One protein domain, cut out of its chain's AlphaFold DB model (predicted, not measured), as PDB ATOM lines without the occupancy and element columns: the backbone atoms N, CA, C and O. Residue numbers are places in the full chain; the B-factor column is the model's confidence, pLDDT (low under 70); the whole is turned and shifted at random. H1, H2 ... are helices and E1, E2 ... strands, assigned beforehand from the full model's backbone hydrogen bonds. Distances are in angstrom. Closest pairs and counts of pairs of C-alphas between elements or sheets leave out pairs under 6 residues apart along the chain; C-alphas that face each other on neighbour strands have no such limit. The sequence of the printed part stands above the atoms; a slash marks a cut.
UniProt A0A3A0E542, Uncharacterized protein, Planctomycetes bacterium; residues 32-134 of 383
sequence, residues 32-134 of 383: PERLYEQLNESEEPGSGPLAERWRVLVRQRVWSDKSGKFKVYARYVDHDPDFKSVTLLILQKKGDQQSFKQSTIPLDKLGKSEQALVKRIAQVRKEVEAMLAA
ATOM      1  N   PRO A  32     -13.385  -9.150 -40.025       94.81
ATOM      2  CA  PRO A  32     -13.514  -7.778 -40.515       94.81
ATOM      3  C   PRO A  32     -14.225  -6.815 -39.555       94.81
ATOM      4  O   PRO A  32     -13.869  -5.640 -39.503       94.81
ATOM      5  N   GLU A  33     -15.227  -7.284 -38.808       93.81
ATOM      6  CA  GLU A  33     -15.927  -6.472 -37.804       93.81
ATOM      7  C   GLU A  33     -15.020  -6.192 -36.596       93.81
ATOM      8  O   GLU A  33     -14.976  -5.056 -36.134       93.81
ATOM      9  N   ARG A  34     -14.198  -7.160 -36.171       96.50
ATOM     10  CA  ARG A  34     -13.195  -6.949 -35.110       96.50
ATOM     11  C   ARG A  34     -12.144  -5.914 -35.512       96.50
ATOM     12  O   ARG A  34     -11.786  -5.065 -34.708       96.50
ATOM     13  N   LEU A  35     -11.680  -5.939 -36.767       94.62
ATOM     14  CA  LEU A  35     -10.755  -4.920 -37.286       94.62
ATOM     15  C   LEU A  35     -11.384  -3.521 -37.299       94.62
ATOM     16  O   LEU A  35     -10.695  -2.531 -37.064       94.62
ATOM     17  N   TYR A  36     -12.689  -3.427 -37.576       94.38
ATOM     18  CA  TYR A  36     -13.413  -2.162 -37.461       94.38
ATOM     19  C   TYR A  36     -13.445  -1.666 -36.014       94.38
ATOM     20  O   TYR A  36     -13.136  -0.502 -35.786       94.38
ATOM     21  N   GLU A  37     -13.797  -2.532 -35.061       94.12
ATOM     22  CA  GLU A  37     -13.839  -2.190 -33.634       94.12
ATOM     23  C   GLU A  37     -12.468  -1.696 -33.153       94.12
ATOM     24  O   GLU A  37     -12.379  -0.597 -32.615       94.12
ATOM     25  N   GLN A  38     -11.390  -2.412 -33.489       94.94
ATOM     26  CA  GLN A  38     -10.018  -2.013 -33.152       94.94
ATOM     27  C   GLN A  38      -9.615  -0.660 -33.755       94.94
ATOM     28  O   GLN A  38      -9.023   0.169 -33.070       94.94
ATOM     29  N   LEU A  39      -9.940  -0.403 -35.028       92.69
ATOM     30  CA  LEU A  39      -9.666   0.901 -35.641       92.69
ATOM     31  C   LEU A  39     -10.497   2.024 -35.023       92.69
ATOM     32  O   LEU A  39     -10.026   3.151 -34.935       92.69
ATOM     33  N   ASN A  40     -11.741   1.736 -34.651       91.56
ATOM     34  CA  ASN A  40     -12.643   2.717 -34.068       91.56
ATOM     35  C   ASN A  40     -12.263   3.063 -32.617       91.56
ATOM     36  O   ASN A  40     -12.566   4.159 -32.160       91.56
ATOM     37  N   GLU A  41     -11.612   2.138 -31.912       91.50
ATOM     38  CA  GLU A  41     -11.040   2.340 -30.575       91.50
ATOM     39  C   GLU A  41      -9.634   2.959 -30.609       91.50
ATOM     40  O   GLU A  41      -9.155   3.455 -29.594       91.50
ATOM     41  N   SER A  42      -8.964   2.946 -31.764       90.44
ATOM     42  CA  SER A  42      -7.626   3.512 -31.920       90.44
ATOM     43  C   SER A  42      -7.651   5.042 -31.891       90.44
ATOM     44  O   SER A  42      -8.362   5.681 -32.669       90.44
ATOM     45  N   GLU A  43      -6.798   5.630 -31.053       90.06
ATOM     46  CA  GLU A  43      -6.599   7.084 -30.952       90.06
ATOM     47  C   GLU A  43      -5.666   7.651 -32.044       90.06
ATOM     48  O   GLU A  43      -5.443   8.861 -32.102       90.06
ATOM     49  N   GLU A  44      -5.136   6.802 -32.933       89.25
ATOM     50  CA  GLU A  44      -4.196   7.212 -33.980       89.25
ATOM     51  C   GLU A  44      -4.829   8.204 -34.976       89.25
ATOM     52  O   GLU A  44      -5.926   7.961 -35.501       89.25
ATOM     53  N   PRO A  45      -4.145   9.312 -35.324       83.06
ATOM     54  CA  PRO A  45      -4.641  10.252 -36.319       83.06
ATOM     55  C   PRO A  45      -4.958   9.564 -37.655       83.06
ATOM     56  O   PRO A  45      -4.093   9.032 -38.345       83.06
ATOM     57  N   GLY A  46      -6.231   9.607 -38.055       85.88
ATOM     58  CA  GLY A  46      -6.707   9.001 -39.303       85.88
ATOM     59  C   GLY A  46      -7.305   7.596 -39.162       85.88
ATOM     60  O   GLY A  46      -7.889   7.112 -40.138       85.88
ATOM     61  N   SER A  47      -7.259   6.983 -37.972       91.00
ATOM     62  CA  SER A  47      -7.925   5.703 -37.676       91.00
ATOM     63  C   SER A  47      -9.438   5.788 -37.922       91.00
ATOM     64  O   SER A  47      -9.993   4.961 -38.641       91.00
ATOM     65  N   GLY A  48     -10.096   6.850 -37.442       87.00
ATOM     66  CA  GLY A  48     -11.544   7.057 -37.558       87.00
ATOM     67  C   GLY A  48     -12.061   7.097 -39.007       87.00
ATOM     68  O   GLY A  48     -12.927   6.295 -39.370       87.00
ATOM     69  N   PRO A  49     -11.530   7.973 -39.887       88.69
ATOM     70  CA  PRO A  49     -11.898   7.975 -41.305       88.69
ATOM     71  C   PRO A  49     -11.653   6.630 -42.007       88.69
ATOM     72  O   PRO A  49     -12.441   6.227 -42.871       88.69
ATOM     73  N   LEU A  50     -10.577   5.924 -41.644       93.56
ATOM     74  CA  LEU A  50     -10.267   4.599 -42.179       93.56
ATOM     75  C   LEU A  50     -11.263   3.539 -41.679       93.56
ATOM     76  O   LEU A  50     -11.746   2.744 -42.489       93.56
ATOM     77  N   ALA A  51     -11.631   3.577 -40.396       93.81
ATOM     78  CA  ALA A  51     -12.620   2.702 -39.773       93.81
ATOM     79  C   ALA A  51     -13.973   2.812 -40.483       93.81
ATOM     80  O   ALA A  51     -14.561   1.803 -40.874       93.81
ATOM     81  N   GLU A  52     -14.447   4.033 -40.745       91.56
ATOM     82  CA  GLU A  52     -15.718   4.226 -41.446       91.56
ATOM     83  C   GLU A  52     -15.660   3.768 -42.906       91.56
ATOM     84  O   GLU A  52     -16.580   3.100 -43.395       91.56
ATOM     85  N   ARG A  53     -14.548   4.029 -43.610       93.81
ATOM     86  CA  ARG A  53     -14.344   3.489 -44.964       93.81
ATOM     87  C   ARG A  53     -14.379   1.959 -44.960       93.81
ATOM     88  O   ARG A  53     -15.022   1.367 -45.829       93.81
ATOM     89  N   TRP A  54     -13.724   1.328 -43.989       96.94
ATOM     90  CA  TRP A  54     -13.696  -0.121 -43.821       96.94
ATOM     91  C   TRP A  54     -15.092  -0.690 -43.538       96.94
ATOM     92  O   TRP A  54     -15.578  -1.536 -44.295       96.94
ATOM     93  N   ARG A  55     -15.803  -0.139 -42.548       95.81
ATOM     94  CA  ARG A  55     -17.184  -0.500 -42.191       95.81
ATOM     95  C   ARG A  55     -18.120  -0.449 -43.393       95.81
ATOM     96  O   ARG A  55     -18.890  -1.382 -43.642       95.81
ATOM     97  N   VAL A  56     -18.043   0.627 -44.178       94.25
ATOM     98  CA  VAL A  56     -18.864   0.799 -45.383       94.25
ATOM     99  C   VAL A  56     -18.586  -0.283 -46.415       94.25
ATOM    100  O   VAL A  56     -19.503  -0.615 -47.161       94.25
ATOM    101  N   LEU A  57     -17.380  -0.850 -46.484       96.19
ATOM    102  CA  LEU A  57     -17.044  -1.916 -47.429       96.19
ATOM    103  C   LEU A  57     -17.490  -3.299 -46.942       96.19
ATOM    104  O   LEU A  57     -18.056  -4.050 -47.739       96.19
ATOM    105  N   VAL A  58     -17.321  -3.607 -45.655       96.69
ATOM    106  CA  VAL A  58     -17.567  -4.960 -45.116       96.69
ATOM    107  C   VAL A  58     -18.995  -5.191 -44.615       96.69
ATOM    108  O   VAL A  58     -19.402  -6.337 -44.422       96.69
ATOM    109  N   ARG A  59     -19.808  -4.128 -44.487       94.56
ATOM    110  CA  ARG A  59     -21.219  -4.240 -44.078       94.56
ATOM    111  C   ARG A  59     -22.028  -5.200 -44.952       94.56
ATOM    112  O   ARG A  59     -21.815  -5.314 -46.167       94.56
ATOM    113  N   GLN A  60     -23.054  -5.776 -44.331       95.56
ATOM    114  CA  GLN A  60     -24.048  -6.616 -44.990       95.56
ATOM    115  C   GLN A  60     -24.684  -5.903 -46.189       95.56
ATOM    116  O   GLN A  60     -25.136  -4.761 -46.086       95.56
ATOM    117  N   ARG A  61     -24.735  -6.587 -47.333       97.31
ATOM    118  CA  ARG A  61     -25.303  -6.060 -48.581       97.31
ATOM    119  C   ARG A  61     -25.846  -7.175 -49.461       97.31
ATOM    120  O   ARG A  61     -25.657  -8.353 -49.166       97.31
ATOM    121  N   VAL A  62     -26.490  -6.785 -50.555       97.25
ATOM    122  CA  VAL A  62     -26.828  -7.702 -51.643       97.25
ATOM    123  C   VAL A  62     -25.577  -7.971 -52.472       97.25
ATOM    124  O   VAL A  62     -24.919  -7.032 -52.914       97.25
ATOM    125  N   TRP A  63     -25.283  -9.246 -52.679       98.06
ATOM    126  CA  TRP A  63     -24.283  -9.746 -53.612       98.06
ATOM    127  C   TRP A  63     -25.001 -10.397 -54.779       98.06
ATOM    128  O   TRP A  63     -25.931 -11.178 -54.563       98.06
ATOM    129  N   SER A  64     -24.576 -10.072 -55.994       98.00
ATOM    130  CA  SER A  64     -25.118 -10.663 -57.210       98.00
ATOM    131  C   SER A  64     -24.097 -11.523 -57.947       98.00
ATOM    132  O   SER A  64     -22.888 -11.262 -57.944       98.00
ATOM    133  N   ASP A  65     -24.594 -12.591 -58.562       97.81
ATOM    134  CA  ASP A  65     -23.814 -13.398 -59.490       97.81
ATOM    135  C   ASP A  65     -23.571 -12.644 -60.809       97.81
ATOM    136  O   ASP A  65     -24.140 -11.586 -61.074       97.81
ATOM    137  N   LYS A  66     -22.735 -13.211 -61.681       97.44
ATOM    138  CA  LYS A  66     -22.397 -12.619 -62.983       97.44
ATOM    139  C   LYS A  66     -23.627 -12.384 -63.866       97.44
ATOM    140  O   LYS A  66     -23.603 -11.469 -64.685       97.44
ATOM    141  N   SER A  67     -24.675 -13.199 -63.722       95.94
ATOM    142  CA  SER A  67     -25.921 -13.022 -64.475       95.94
ATOM    143  C   SER A  67     -26.867 -11.980 -63.871       95.94
ATOM    144  O   SER A  67     -27.810 -11.564 -64.539       95.94
ATOM    145  N   GLY A  68     -26.646 -11.579 -62.616       93.31
ATOM    146  CA  GLY A  68     -27.538 -10.718 -61.843       93.31
ATOM    147  C   GLY A  68     -28.850 -11.386 -61.412       93.31
ATOM    148  O   GLY A  68     -29.656 -10.745 -60.729       93.31
ATOM    149  N   LYS A  69     -29.083 -12.651 -61.797       95.12
ATOM    150  CA  LYS A  69     -30.302 -13.404 -61.474       95.12
ATOM    151  C   LYS A  69     -30.285 -13.900 -60.037       95.12
ATOM    152  O   LYS A  69     -31.321 -13.900 -59.378       95.12
ATOM    153  N   PHE A  70     -29.118 -14.296 -59.539       94.94
ATOM    154  CA  PHE A  70     -28.968 -14.769 -58.173       94.94
ATOM    155  C   PHE A  70     -28.474 -13.627 -57.299       94.94
ATOM    156  O   PHE A  70     -27.384 -13.093 -57.501       94.94
ATOM    157  N   LYS A  71     -29.295 -13.255 -56.316       97.38
ATOM    158  CA  LYS A  71     -28.995 -12.216 -55.332       97.38
ATOM    159  C   LYS A  71     -29.067 -12.812 -53.939       97.38
ATOM    160  O   LYS A  71     -30.071 -13.420 -53.578       97.38
ATOM    161  N   VAL A  72     -28.021 -12.614 -53.147       97.38
ATOM    162  CA  VAL A  72     -27.968 -13.067 -51.753       97.38
ATOM    163  C   VAL A  72     -27.621 -11.903 -50.839       97.38
ATOM    164  O   VAL A  72     -26.783 -11.071 -51.171       97.38
ATOM    165  N   TYR A  73     -28.270 -11.824 -49.679       96.88
ATOM    166  CA  TYR A  73     -27.878 -10.881 -48.636       96.88
ATOM    167  C   TYR A  73     -26.755 -11.507 -47.815       96.88
ATOM    168  O   TYR A  73     -26.969 -12.528 -47.164       96.88
ATOM    169  N   ALA A  74     -25.565 -10.917 -47.848       97.50
ATOM    170  CA  ALA A  74     -24.402 -11.485 -47.182       97.50
ATOM    171  C   ALA A  74     -23.426 -10.419 -46.670       97.50
ATOM    172  O   ALA A  74     -23.383  -9.290 -47.173       97.50
ATOM    173  N   ARG A  75     -22.639 -10.796 -45.660       96.75
ATOM    174  CA  ARG A  75     -21.471 -10.043 -45.180       96.75
ATOM    175  C   ARG A  75     -20.200 -10.630 -45.776       96.75
ATOM    176  O   ARG A  75     -20.126 -11.837 -46.002       96.75
ATOM    177  N   TYR A  76     -19.224  -9.773 -46.034       97.94
ATOM    178  CA  TYR A  76     -17.884 -10.216 -46.401       97.94
ATOM    179  C   TYR A  76     -17.197 -10.808 -45.161       97.94
ATOM    180  O   TYR A  76     -17.280 -10.208 -44.093       97.94
ATOM    181  N   VAL A  77     -16.543 -11.964 -45.301       97.69
ATOM    182  CA  VAL A  77     -15.738 -12.575 -44.229       97.69
ATOM    183  C   VAL A  77     -14.267 -12.540 -44.608       97.69
ATOM    184  O   VAL A  77     -13.472 -11.953 -43.889       97.69
ATOM    185  N   ASP A  78     -13.915 -13.132 -45.750       98.06
ATOM    186  CA  ASP A  78     -12.528 -13.189 -46.210       98.06
ATOM    187  C   ASP A  78     -12.431 -13.423 -47.729       98.06
ATOM    188  O   ASP A  78     -13.447 -13.678 -48.383       98.06
ATOM    189  N   HIS A  79     -11.232 -13.356 -48.308       98.31
ATOM    190  CA  HIS A  79     -10.973 -13.726 -49.701       98.31
ATOM    191  C   HIS A  79      -9.665 -14.499 -49.862       98.31
ATOM    192  O   HIS A  79      -8.728 -14.360 -49.087       98.31
ATOM    193  N   ASP A  80      -9.610 -15.293 -50.927       97.88
ATOM    194  CA  ASP A  80      -8.384 -15.952 -51.361       97.88
ATOM    195  C   ASP A  80      -7.346 -14.908 -51.835       97.88
ATOM    196  O   ASP A  80      -7.727 -14.004 -52.590       97.88
ATOM    197  N   PRO A  81      -6.053 -15.019 -51.462       96.88
ATOM    198  CA  PRO A  81      -5.015 -14.053 -51.843       96.88
ATOM    199  C   PRO A  81      -4.834 -13.867 -53.356       96.88
ATOM    200  O   PRO A  81      -4.474 -12.776 -53.802       96.88
ATOM    201  N   ASP A  82      -5.125 -14.901 -54.157       97.81
ATOM    202  CA  ASP A  82      -5.078 -14.838 -55.624       97.81
ATOM    203  C   ASP A  82      -6.394 -14.326 -56.235       97.81
ATOM    204  O   ASP A  82      -6.566 -14.323 -57.457       97.81
ATOM    205  N   PHE A  83      -7.351 -13.905 -55.402       97.69
ATOM    206  CA  PHE A  83      -8.693 -13.492 -55.800       97.69
ATOM    207  C   PHE A  83      -9.462 -14.579 -56.568       97.69
ATOM    208  O   PHE A  83     -10.281 -14.270 -57.436       97.69
ATOM    209  N   LYS A  84      -9.236 -15.863 -56.256       98.25
ATOM    210  CA  LYS A  84      -9.991 -16.967 -56.880       98.25
ATOM    211  C   LYS A  84     -11.380 -17.139 -56.276       98.25
ATOM    212  O   LYS A  84     -12.323 -17.485 -56.985       98.25
ATOM    213  N   SER A  85     -11.531 -16.864 -54.986       98.38
ATOM    214  CA  SER A  85     -12.800 -16.992 -54.269       98.38
ATOM    215  C   SER A  85     -12.948 -15.969 -53.153       98.38
ATOM    216  O   SER A  85     -11.966 -15.450 -52.631       98.38
ATOM    217  N   VAL A  86     -14.194 -15.708 -52.765       98.56
ATOM    218  CA  VAL A  86     -14.557 -14.894 -51.602       98.56
ATOM    219  C   VAL A  86     -15.435 -15.711 -50.664       98.56
ATOM    220  O   VAL A  86     -16.335 -16.428 -51.101       98.56
ATOM    221  N   THR A  87     -15.182 -15.604 -49.368       98.50
ATOM    222  CA  THR A  87     -15.981 -16.232 -48.323       98.50
ATOM    223  C   THR A  87     -16.979 -15.217 -47.782       98.50
ATOM    224  O   THR A  87     -16.611 -14.158 -47.275       98.50
ATOM    225  N   LEU A  88     -18.263 -15.543 -47.918       98.12
ATOM    226  CA  LEU A  88     -19.380 -14.702 -47.511       98.12
ATOM    227  C   LEU A  88     -20.180 -15.374 -46.401       98.12
ATOM    228  O   LEU A  88     -20.399 -16.584 -46.421       98.12
ATOM    229  N   LEU A  89     -20.687 -14.573 -45.472       97.19
ATOM    230  CA  LEU A  89     -21.644 -14.997 -44.461       97.19
ATOM    231  C   LEU A  89     -23.054 -14.635 -44.939       97.19
ATOM    232  O   LEU A  89     -23.476 -13.480 -44.856       97.19
ATOM    233  N   ILE A  90     -23.756 -15.614 -45.503       97.12
ATOM    234  CA  ILE A  90     -25.056 -15.446 -46.153       97.12
ATOM    235  C   ILE A  90     -26.168 -15.509 -45.109       97.12
ATOM    236  O   ILE A  90     -26.276 -16.485 -44.369       97.12
ATOM    237  N   LEU A  91     -27.033 -14.497 -45.094       95.06
ATOM    238  CA  LEU A  91     -28.245 -14.477 -44.283       95.06
ATOM    239  C   LEU A  91     -29.302 -15.401 -44.902       95.06
ATOM    240  O   LEU A  91     -29.805 -15.150 -45.998       95.06
ATOM    241  N   GLN A  92     -29.677 -16.441 -44.168       94.06
ATOM    242  CA  GLN A  92     -30.776 -17.343 -44.480       94.06
ATOM    243  C   GLN A  92     -31.968 -17.010 -43.580       94.06
ATOM    244  O   GLN A  92     -31.909 -17.159 -42.359       94.06
ATOM    245  N   LYS A  93     -33.065 -16.556 -44.189       91.25
ATOM    246  CA  LYS A  93     -34.332 -16.327 -43.490       91.25
ATOM    247  C   LYS A  93     -35.240 -17.538 -43.680       91.25
ATOM    248  O   LYS A  93     -35.533 -17.897 -44.819       91.25
ATOM    249  N   LYS A  94     -35.686 -18.152 -42.583       90.50
ATOM    250  CA  LYS A  94     -36.681 -19.233 -42.583       90.50
ATOM    251  C   LYS A  94     -37.828 -18.839 -41.652       90.50
ATOM    252  O   LYS A  94     -37.742 -19.030 -40.443       90.50
ATOM    253  N   GLY A  95     -38.883 -18.260 -42.226       91.44
ATOM    254  CA  GLY A  95     -39.927 -17.588 -41.445       91.44
ATOM    255  C   GLY A  95     -39.334 -16.410 -40.669       91.44
ATOM    256  O   GLY A  95     -38.574 -15.623 -41.234       91.44
ATOM    257  N   ASP A  96     -39.620 -16.345 -39.369       88.44
ATOM    258  CA  ASP A  96     -39.105 -15.300 -38.473       88.44
ATOM    259  C   ASP A  96     -37.683 -15.574 -37.962       88.44
ATOM    260  O   ASP A  96     -37.036 -14.696 -37.391       88.44
ATOM    261  N   GLN A  97     -37.163 -16.786 -38.180       86.88
ATOM    262  CA  GLN A  97     -35.810 -17.139 -37.771       86.88
ATOM    263  C   GLN A  97     -34.789 -16.665 -38.805       86.88
ATOM    264  O   GLN A  97     -34.877 -16.959 -40.002       86.88
ATOM    265  N   GLN A  98     -33.784 -15.945 -38.314       89.56
ATOM    266  CA  GLN A  98     -32.606 -15.554 -39.075       89.56
ATOM    267  C   GLN A  98     -31.452 -16.471 -38.689       89.56
ATOM    268  O   GLN A  98     -31.133 -16.626 -37.515       89.56
ATOM    269  N   SER A  99     -30.832 -17.081 -39.690       92.00
ATOM    270  CA  SER A  99     -29.628 -17.891 -39.536       92.00
ATOM    271  C   SER A  99     -28.578 -17.415 -40.528       92.00
ATOM    272  O   SER A  99     -28.904 -16.789 -41.536       92.00
ATOM    273  N   PHE A 100     -27.311 -17.690 -40.247       93.81
ATOM    274  CA  PHE A 100     -26.213 -17.298 -41.117       93.81
ATOM    275  C   PHE A 100     -25.439 -18.536 -41.547       93.81
ATOM    276  O   PHE A 100     -25.094 -19.382 -40.725       93.81
ATOM    277  N   LYS A 101     -25.168 -18.640 -42.847       96.06
ATOM    278  CA  LYS A 101     -24.384 -19.725 -43.433       96.06
ATOM    279  C   LYS A 101     -23.164 -19.147 -44.130       96.06
ATOM    280  O   LYS A 101     -23.298 -18.346 -45.053       96.06
ATOM    281  N   GLN A 102     -21.980 -19.574 -43.715       97.50
ATOM    282  CA  GLN A 102     -20.747 -19.233 -44.411       97.50
ATOM    283  C   GLN A 102     -20.647 -20.038 -45.714       97.50
ATOM    284  O   GLN A 102     -20.924 -21.238 -45.739       97.50
ATOM    285  N   SER A 103     -20.298 -19.372 -46.810       97.81
ATOM    286  CA  SER A 103     -20.143 -19.985 -48.126       97.81
ATOM    287  C   SER A 103     -18.986 -19.339 -48.869       97.81
ATOM    288  O   SER A 103     -18.903 -18.116 -48.956       97.81
ATOM    289  N   THR A 104     -18.133 -20.165 -49.460       98.25
ATOM    290  CA  THR A 104     -17.061 -19.718 -50.350       98.25
ATOM    291  C   THR A 104     -17.568 -19.734 -51.786       98.25
ATOM    292  O   THR A 104     -18.072 -20.750 -52.263       98.25
ATOM    293  N   ILE A 105     -17.490 -18.591 -52.465       97.81
ATOM    294  CA  ILE A 105     -17.994 -18.386 -53.824       97.81
ATOM    295  C   ILE A 105     -16.809 -18.061 -54.739       97.81
ATOM    296  O   ILE A 105     -16.046 -17.145 -54.422       97.81
ATOM    297  N   PRO A 106     -16.643 -18.759 -55.877       98.44
ATOM    298  CA  PRO A 106     -15.635 -18.395 -56.865       98.44
ATOM    299  C   PRO A 106     -15.865 -16.973 -57.391       98.44
ATOM    300  O   PRO A 106     -16.987 -16.594 -57.739       98.44
ATOM    301  N   LEU A 107     -14.808 -16.163 -57.435       98.00
ATOM    302  CA  LEU A 107     -14.916 -14.734 -57.726       98.00
ATOM    303  C   LEU A 107     -15.376 -14.483 -59.175       98.00
ATOM    304  O   LEU A 107     -16.099 -13.523 -59.439       98.00
ATOM    305  N   ASP A 108     -15.038 -15.382 -60.104       98.00
ATOM    306  CA  ASP A 108     -15.471 -15.353 -61.509       98.00
ATOM    307  C   ASP A 108     -16.989 -15.537 -61.688       98.00
ATOM    308  O   ASP A 108     -17.544 -15.148 -62.723       98.00
ATOM    309  N   LYS A 109     -17.667 -16.103 -60.679       98.19
ATOM    310  CA  LYS A 109     -19.126 -16.284 -60.648       98.19
ATOM    311  C   LYS A 109     -19.872 -15.060 -60.138       98.19
ATOM    312  O   LYS A 109     -21.084 -14.999 -60.325       98.19
ATOM    313  N   LEU A 110     -19.188 -14.092 -59.533       98.12
ATOM    314  CA  LEU A 110     -19.794 -12.847 -59.060       98.12
ATOM    315  C   LEU A 110     -19.870 -11.782 -60.162       98.12
ATOM    316  O   LEU A 110     -19.120 -11.819 -61.143       98.12
ATOM    317  N   GLY A 111     -20.775 -10.816 -59.997       97.06
ATOM    318  CA  GLY A 111     -20.877  -9.636 -60.856       97.06
ATOM    319  C   GLY A 111     -19.588  -8.806 -60.871       97.06
ATOM    320  O   GLY A 111     -18.833  -8.779 -59.900       97.06
ATOM    321  N   LYS A 112     -19.308  -8.095 -61.975       97.88
ATOM    322  CA  LYS A 112     -18.086  -7.265 -62.104       97.88
ATOM    323  C   LYS A 112     -17.966  -6.223 -60.981       97.88
ATOM    324  O   LYS A 112     -16.859  -5.929 -60.534       97.88
ATOM    325  N   SER A 113     -19.097  -5.681 -60.525       96.75
ATOM    326  CA  SER A 113     -19.188  -4.765 -59.384       96.75
ATOM    327  C   SER A 113     -18.695  -5.402 -58.084       96.75
ATOM    328  O   SER A 113     -17.881  -4.811 -57.380       96.75
ATOM    329  N   GLU A 114     -19.143  -6.615 -57.784       98.06
ATOM    330  CA  GLU A 114     -18.774  -7.390 -56.603       98.06
ATOM    331  C   GLU A 114     -17.305  -7.817 -56.659       98.06
ATOM    332  O   GLU A 114     -16.594  -7.714 -55.663       98.06
ATOM    333  N   GLN A 115     -16.808  -8.200 -57.836       98.25
ATOM    334  CA  GLN A 115     -15.386  -8.486 -58.034       98.25
ATOM    335  C   GLN A 115     -14.514  -7.255 -57.740       98.25
ATOM    336  O   GLN A 115     -13.490  -7.355 -57.061       98.25
ATOM    337  N   ALA A 116     -14.919  -6.076 -58.226       97.81
ATOM    338  CA  ALA A 116     -14.230  -4.819 -57.940       97.81
ATOM    339  C   ALA A 116     -14.305  -4.445 -56.450       97.81
ATOM    340  O   ALA A 116     -13.331  -3.935 -55.892       97.81
ATOM    341  N   LEU A 117     -15.435  -4.731 -55.795       97.75
ATOM    342  CA  LEU A 117     -15.609  -4.529 -54.360       97.75
ATOM    343  C   LEU A 117     -14.633  -5.385 -53.544       97.75
ATOM    344  O   LEU A 117     -13.978  -4.838 -52.664       97.75
ATOM    345  N   VAL A 118     -14.486  -6.679 -53.850       98.31
ATOM    346  CA  VAL A 118     -13.549  -7.573 -53.137       98.31
ATOM    347  C   VAL A 118     -12.108  -7.075 -53.256       98.31
ATOM    348  O   VAL A 118     -11.393  -7.009 -52.262       98.31
ATOM    349  N   LYS A 119     -11.694  -6.619 -54.444       98.06
ATOM    350  CA  LYS A 119     -10.360  -6.022 -54.639       98.06
ATOM    351  C   LYS A 119     -10.163  -4.750 -53.817       98.06
ATOM    352  O   LYS A 119      -9.093  -4.540 -53.252       98.06
ATOM    353  N   ARG A 120     -11.195  -3.905 -53.730       97.31
ATOM    354  CA  ARG A 120     -11.161  -2.693 -52.900       97.31
ATOM    355  C   ARG A 120     -11.093  -3.031 -51.412       97.31
ATOM    356  O   ARG A 120     -10.337  -2.386 -50.699       97.31
ATOM    357  N   ILE A 121     -11.843  -4.040 -50.960       97.56
ATOM    358  CA  ILE A 121     -11.757  -4.559 -49.590       97.56
ATOM    359  C   ILE A 121     -10.323  -5.003 -49.304       97.56
ATOM    360  O   ILE A 121      -9.747  -4.540 -48.334       97.56
ATOM    361  N   ALA A 122      -9.709  -5.803 -50.176       97.75
ATOM    362  CA  ALA A 122      -8.332  -6.259 -49.998       97.75
ATOM    363  C   ALA A 122      -7.313  -5.111 -49.901       97.75
ATOM    364  O   ALA A 122      -6.397  -5.161 -49.085       97.75
ATOM    365  N   GLN A 123      -7.475  -4.067 -50.718       97.44
ATOM    366  CA  GLN A 123      -6.622  -2.883 -50.649       97.44
ATOM    367  C   GLN A 123      -6.772  -2.161 -49.304       97.44
ATOM    368  O   GLN A 123      -5.772  -1.913 -48.641       97.44
ATOM    369  N   VAL A 124      -8.007  -1.860 -48.892       96.31
ATOM    370  CA  VAL A 124      -8.257  -1.151 -47.628       96.31
ATOM    371  C   VAL A 124      -7.867  -2.016 -46.430       96.31
ATOM    372  O   VAL A 124      -7.321  -1.486 -45.476       96.31
ATOM    373  N   ARG A 125      -8.047  -3.342 -46.494       97.19
ATOM    374  CA  ARG A 125      -7.617  -4.288 -45.452       97.19
ATOM    375  C   ARG A 125      -6.123  -4.157 -45.157       97.19
ATOM    376  O   ARG A 125      -5.755  -4.081 -43.995       97.19
ATOM    377  N   LYS A 126      -5.280  -4.035 -46.187       97.19
ATOM    378  CA  LYS A 126      -3.836  -3.805 -46.003       97.19
ATOM    379  C   LYS A 126      -3.534  -2.482 -45.302       97.19
ATOM    380  O   LYS A 126      -2.616  -2.427 -44.498       97.19
ATOM    381  N   GLU A 127      -4.288  -1.425 -45.609       96.62
ATOM    382  CA  GLU A 127      -4.152  -0.126 -44.933       96.62
ATOM    383  C   GLU A 127      -4.581  -0.225 -43.460       96.62
ATOM    384  O   GLU A 127      -3.895   0.302 -42.592       96.62
ATOM    385  N   VAL A 128      -5.675  -0.945 -43.178       96.50
ATOM    386  CA  VAL A 128      -6.151  -1.234 -41.815       96.50
ATOM    387  C   VAL A 128      -5.105  -2.012 -41.022       96.50
ATOM    388  O   VAL A 128      -4.725  -1.596 -39.936       96.50
ATOM    389  N   GLU A 129      -4.615  -3.120 -41.575       96.31
ATOM    390  CA  GLU A 129      -3.622  -3.976 -40.923       96.31
ATOM    391  C   GLU A 129      -2.304  -3.229 -40.695       96.31
ATOM    392  O   GLU A 129      -1.719  -3.354 -39.625       96.31
ATOM    393  N   ALA A 130      -1.861  -2.402 -41.650       95.06
ATOM    394  CA  ALA A 130      -0.672  -1.570 -41.481       95.06
ATOM    395  C   ALA A 130      -0.843  -0.520 -40.373       95.06
ATOM    396  O   ALA A 130       0.075  -0.331 -39.580       95.06
ATOM    397  N   MET A 131      -2.013   0.128 -40.293       94.12
ATOM    398  CA  MET A 131      -2.321   1.107 -39.244       94.12
ATOM    399  C   MET A 131      -2.328   0.455 -37.859       94.12
ATOM    400  O   MET A 131      -1.720   0.965 -36.927       94.12
ATOM    401  N   LEU A 132      -2.973  -0.706 -37.727       93.56
ATOM    402  CA  LEU A 132      -3.035  -1.434 -36.458       93.56
ATOM    403  C   LEU A 132      -1.672  -2.019 -36.057       93.56
ATOM    404  O   LEU A 132      -1.360  -2.084 -34.872       93.56
ATOM    405  N   ALA A 133      -0.847  -2.418 -37.029       94.56
ATOM    406  CA  ALA A 133       0.501  -2.925 -36.782       94.56
ATOM    407  C   ALA A 133       1.512  -1.828 -36.409       94.56
ATOM    408  O   ALA A 133       2.500  -2.138 -35.747       94.56
ATOM    409  N   ALA A 134       1.285  -0.573 -36.817       90.62
ATOM    410  CA  ALA A 134       2.135   0.554 -36.426       90.62
ATOM    411  C   ALA A 134       2.092   0.815 -34.908       90.62
ATOM    412  O   ALA A 134       3.055   1.347 -34.360       90.62
TER     413      ALA A 134
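What this domain is: This is residues 32 to 134 of the 383 residues of an uncharacterized protein of Planctomycetes bacterium (UniProt A0A3A0E542). A strongly twisted wall of four strands has a long helix, H3, running slantwise over part of it with residues 112 to 122. The rest of H3 runs on past the wall and packs beside the helical hairpin of H1 and H2, making a three-helix bundle at one end of the sheet, while the far end of the E3 and E4 hairpin, around Gly 95, reaches away from the helices. The printed part has 103 residues, with three named helices and four named strands in the order H1 H2 E1 E2 E3 E4 H3. The sheet order is E1 - E2 - E3 - E4, all antiparallel, and the class is mixed, helices and strands. The whole is compact, with a radius of gyration of the C-alphas of 14.7 A, and flat in outline, spanning 43 by 34 by 17 A.

How they stand to each other: The sheet is formed by E1, residues 61 to 64, E2, residues 71 to 79, E3, residues 85 to 94, and E4, residues 97 to 106. It is a meander, each strand the antiparallel neighbour of the one before, and each such pair is a hairpin. From edge to edge the strands' lines turn by 135 degrees. E2 bends by 77 degrees at residue 75, and its pairing is staggered: residues 71 to 74 pair with E1 and residues 74 to 79 with E3. Between E1 and E2, N 63 and O 72 are within hydrogen-bond range at 2.8 A. Between E2 and E3, N 89 and O 75 are within range at 2.8 A. Between E3 and E4, N 90 and O 101 are 2.8 A apart and N 94 and O 97 are 3.0 A apart, both within range. The edge strands E1 and E4 are apart. H3, residues 112 to 134, is on the sheet at a height over the sheet of 9.6 A. It lies over E2, with 4 of its C-alphas falling on that strand, and only just not over E3, with 2. On the local plane its line stands at 35 degrees to E2, slantwise to the strands; the closest C-alphas of H3 and E2 are those of Val 118 and His 79, 7.5 A apart. H2, residues 47 to 58, touches H3 at a shallow tilt of 30 degrees, opposite ways; their closest C-alphas, of Leu 57 and Ile 121, are 6.3 A apart. H1, residues 32 to 41, touches H2 at a shallow tilt of 19 degrees, opposite ways, as a helical hairpin; their closest C-alphas, of Leu 39 and Ala 51, are 5.4 A apart. H3 touches H1 with residues 128 to 132 alone, at a steep tilt of 43 degrees, the same way; their closest C-alphas, of Leu 39 and Leu 132, are 7.1 A apart. The three helices form an up and down bundle, each running against the one before it in the chain. H1 only grazes the sheet with residues 32 to 33, and H2 only grazes it with residues 57 to 58. In H1, H2 and H3 every O i to N i+4 pair is within hydrogen-bond range.

Where its parts are: E2 measures 18.9 A from first to last C-alpha, E3 26.7 A and E4 27.8 A, while E1 has four residues. H3 is the longest helix, with 23 residues over 33.6 A, from C-alpha 112 at (-18.086, -7.265, -62.104) to C-alpha 134 at (2.135, 0.554, -36.426). H2 measures 16.2 A and H1 14.4 A, the latter beginning at C-alpha 32, (-13.514, -7.778, -40.515).

The domain as a whole: The two C-alphas farthest apart, of Gly 95 and Ala 134, are 46.1 A from each other. The printed part has no cut. The link from E1 to E2, six residues, is short; the other links are tight, and none is long. The mean pLDDT of the printed part is 95.3, and no printed residue is under 70.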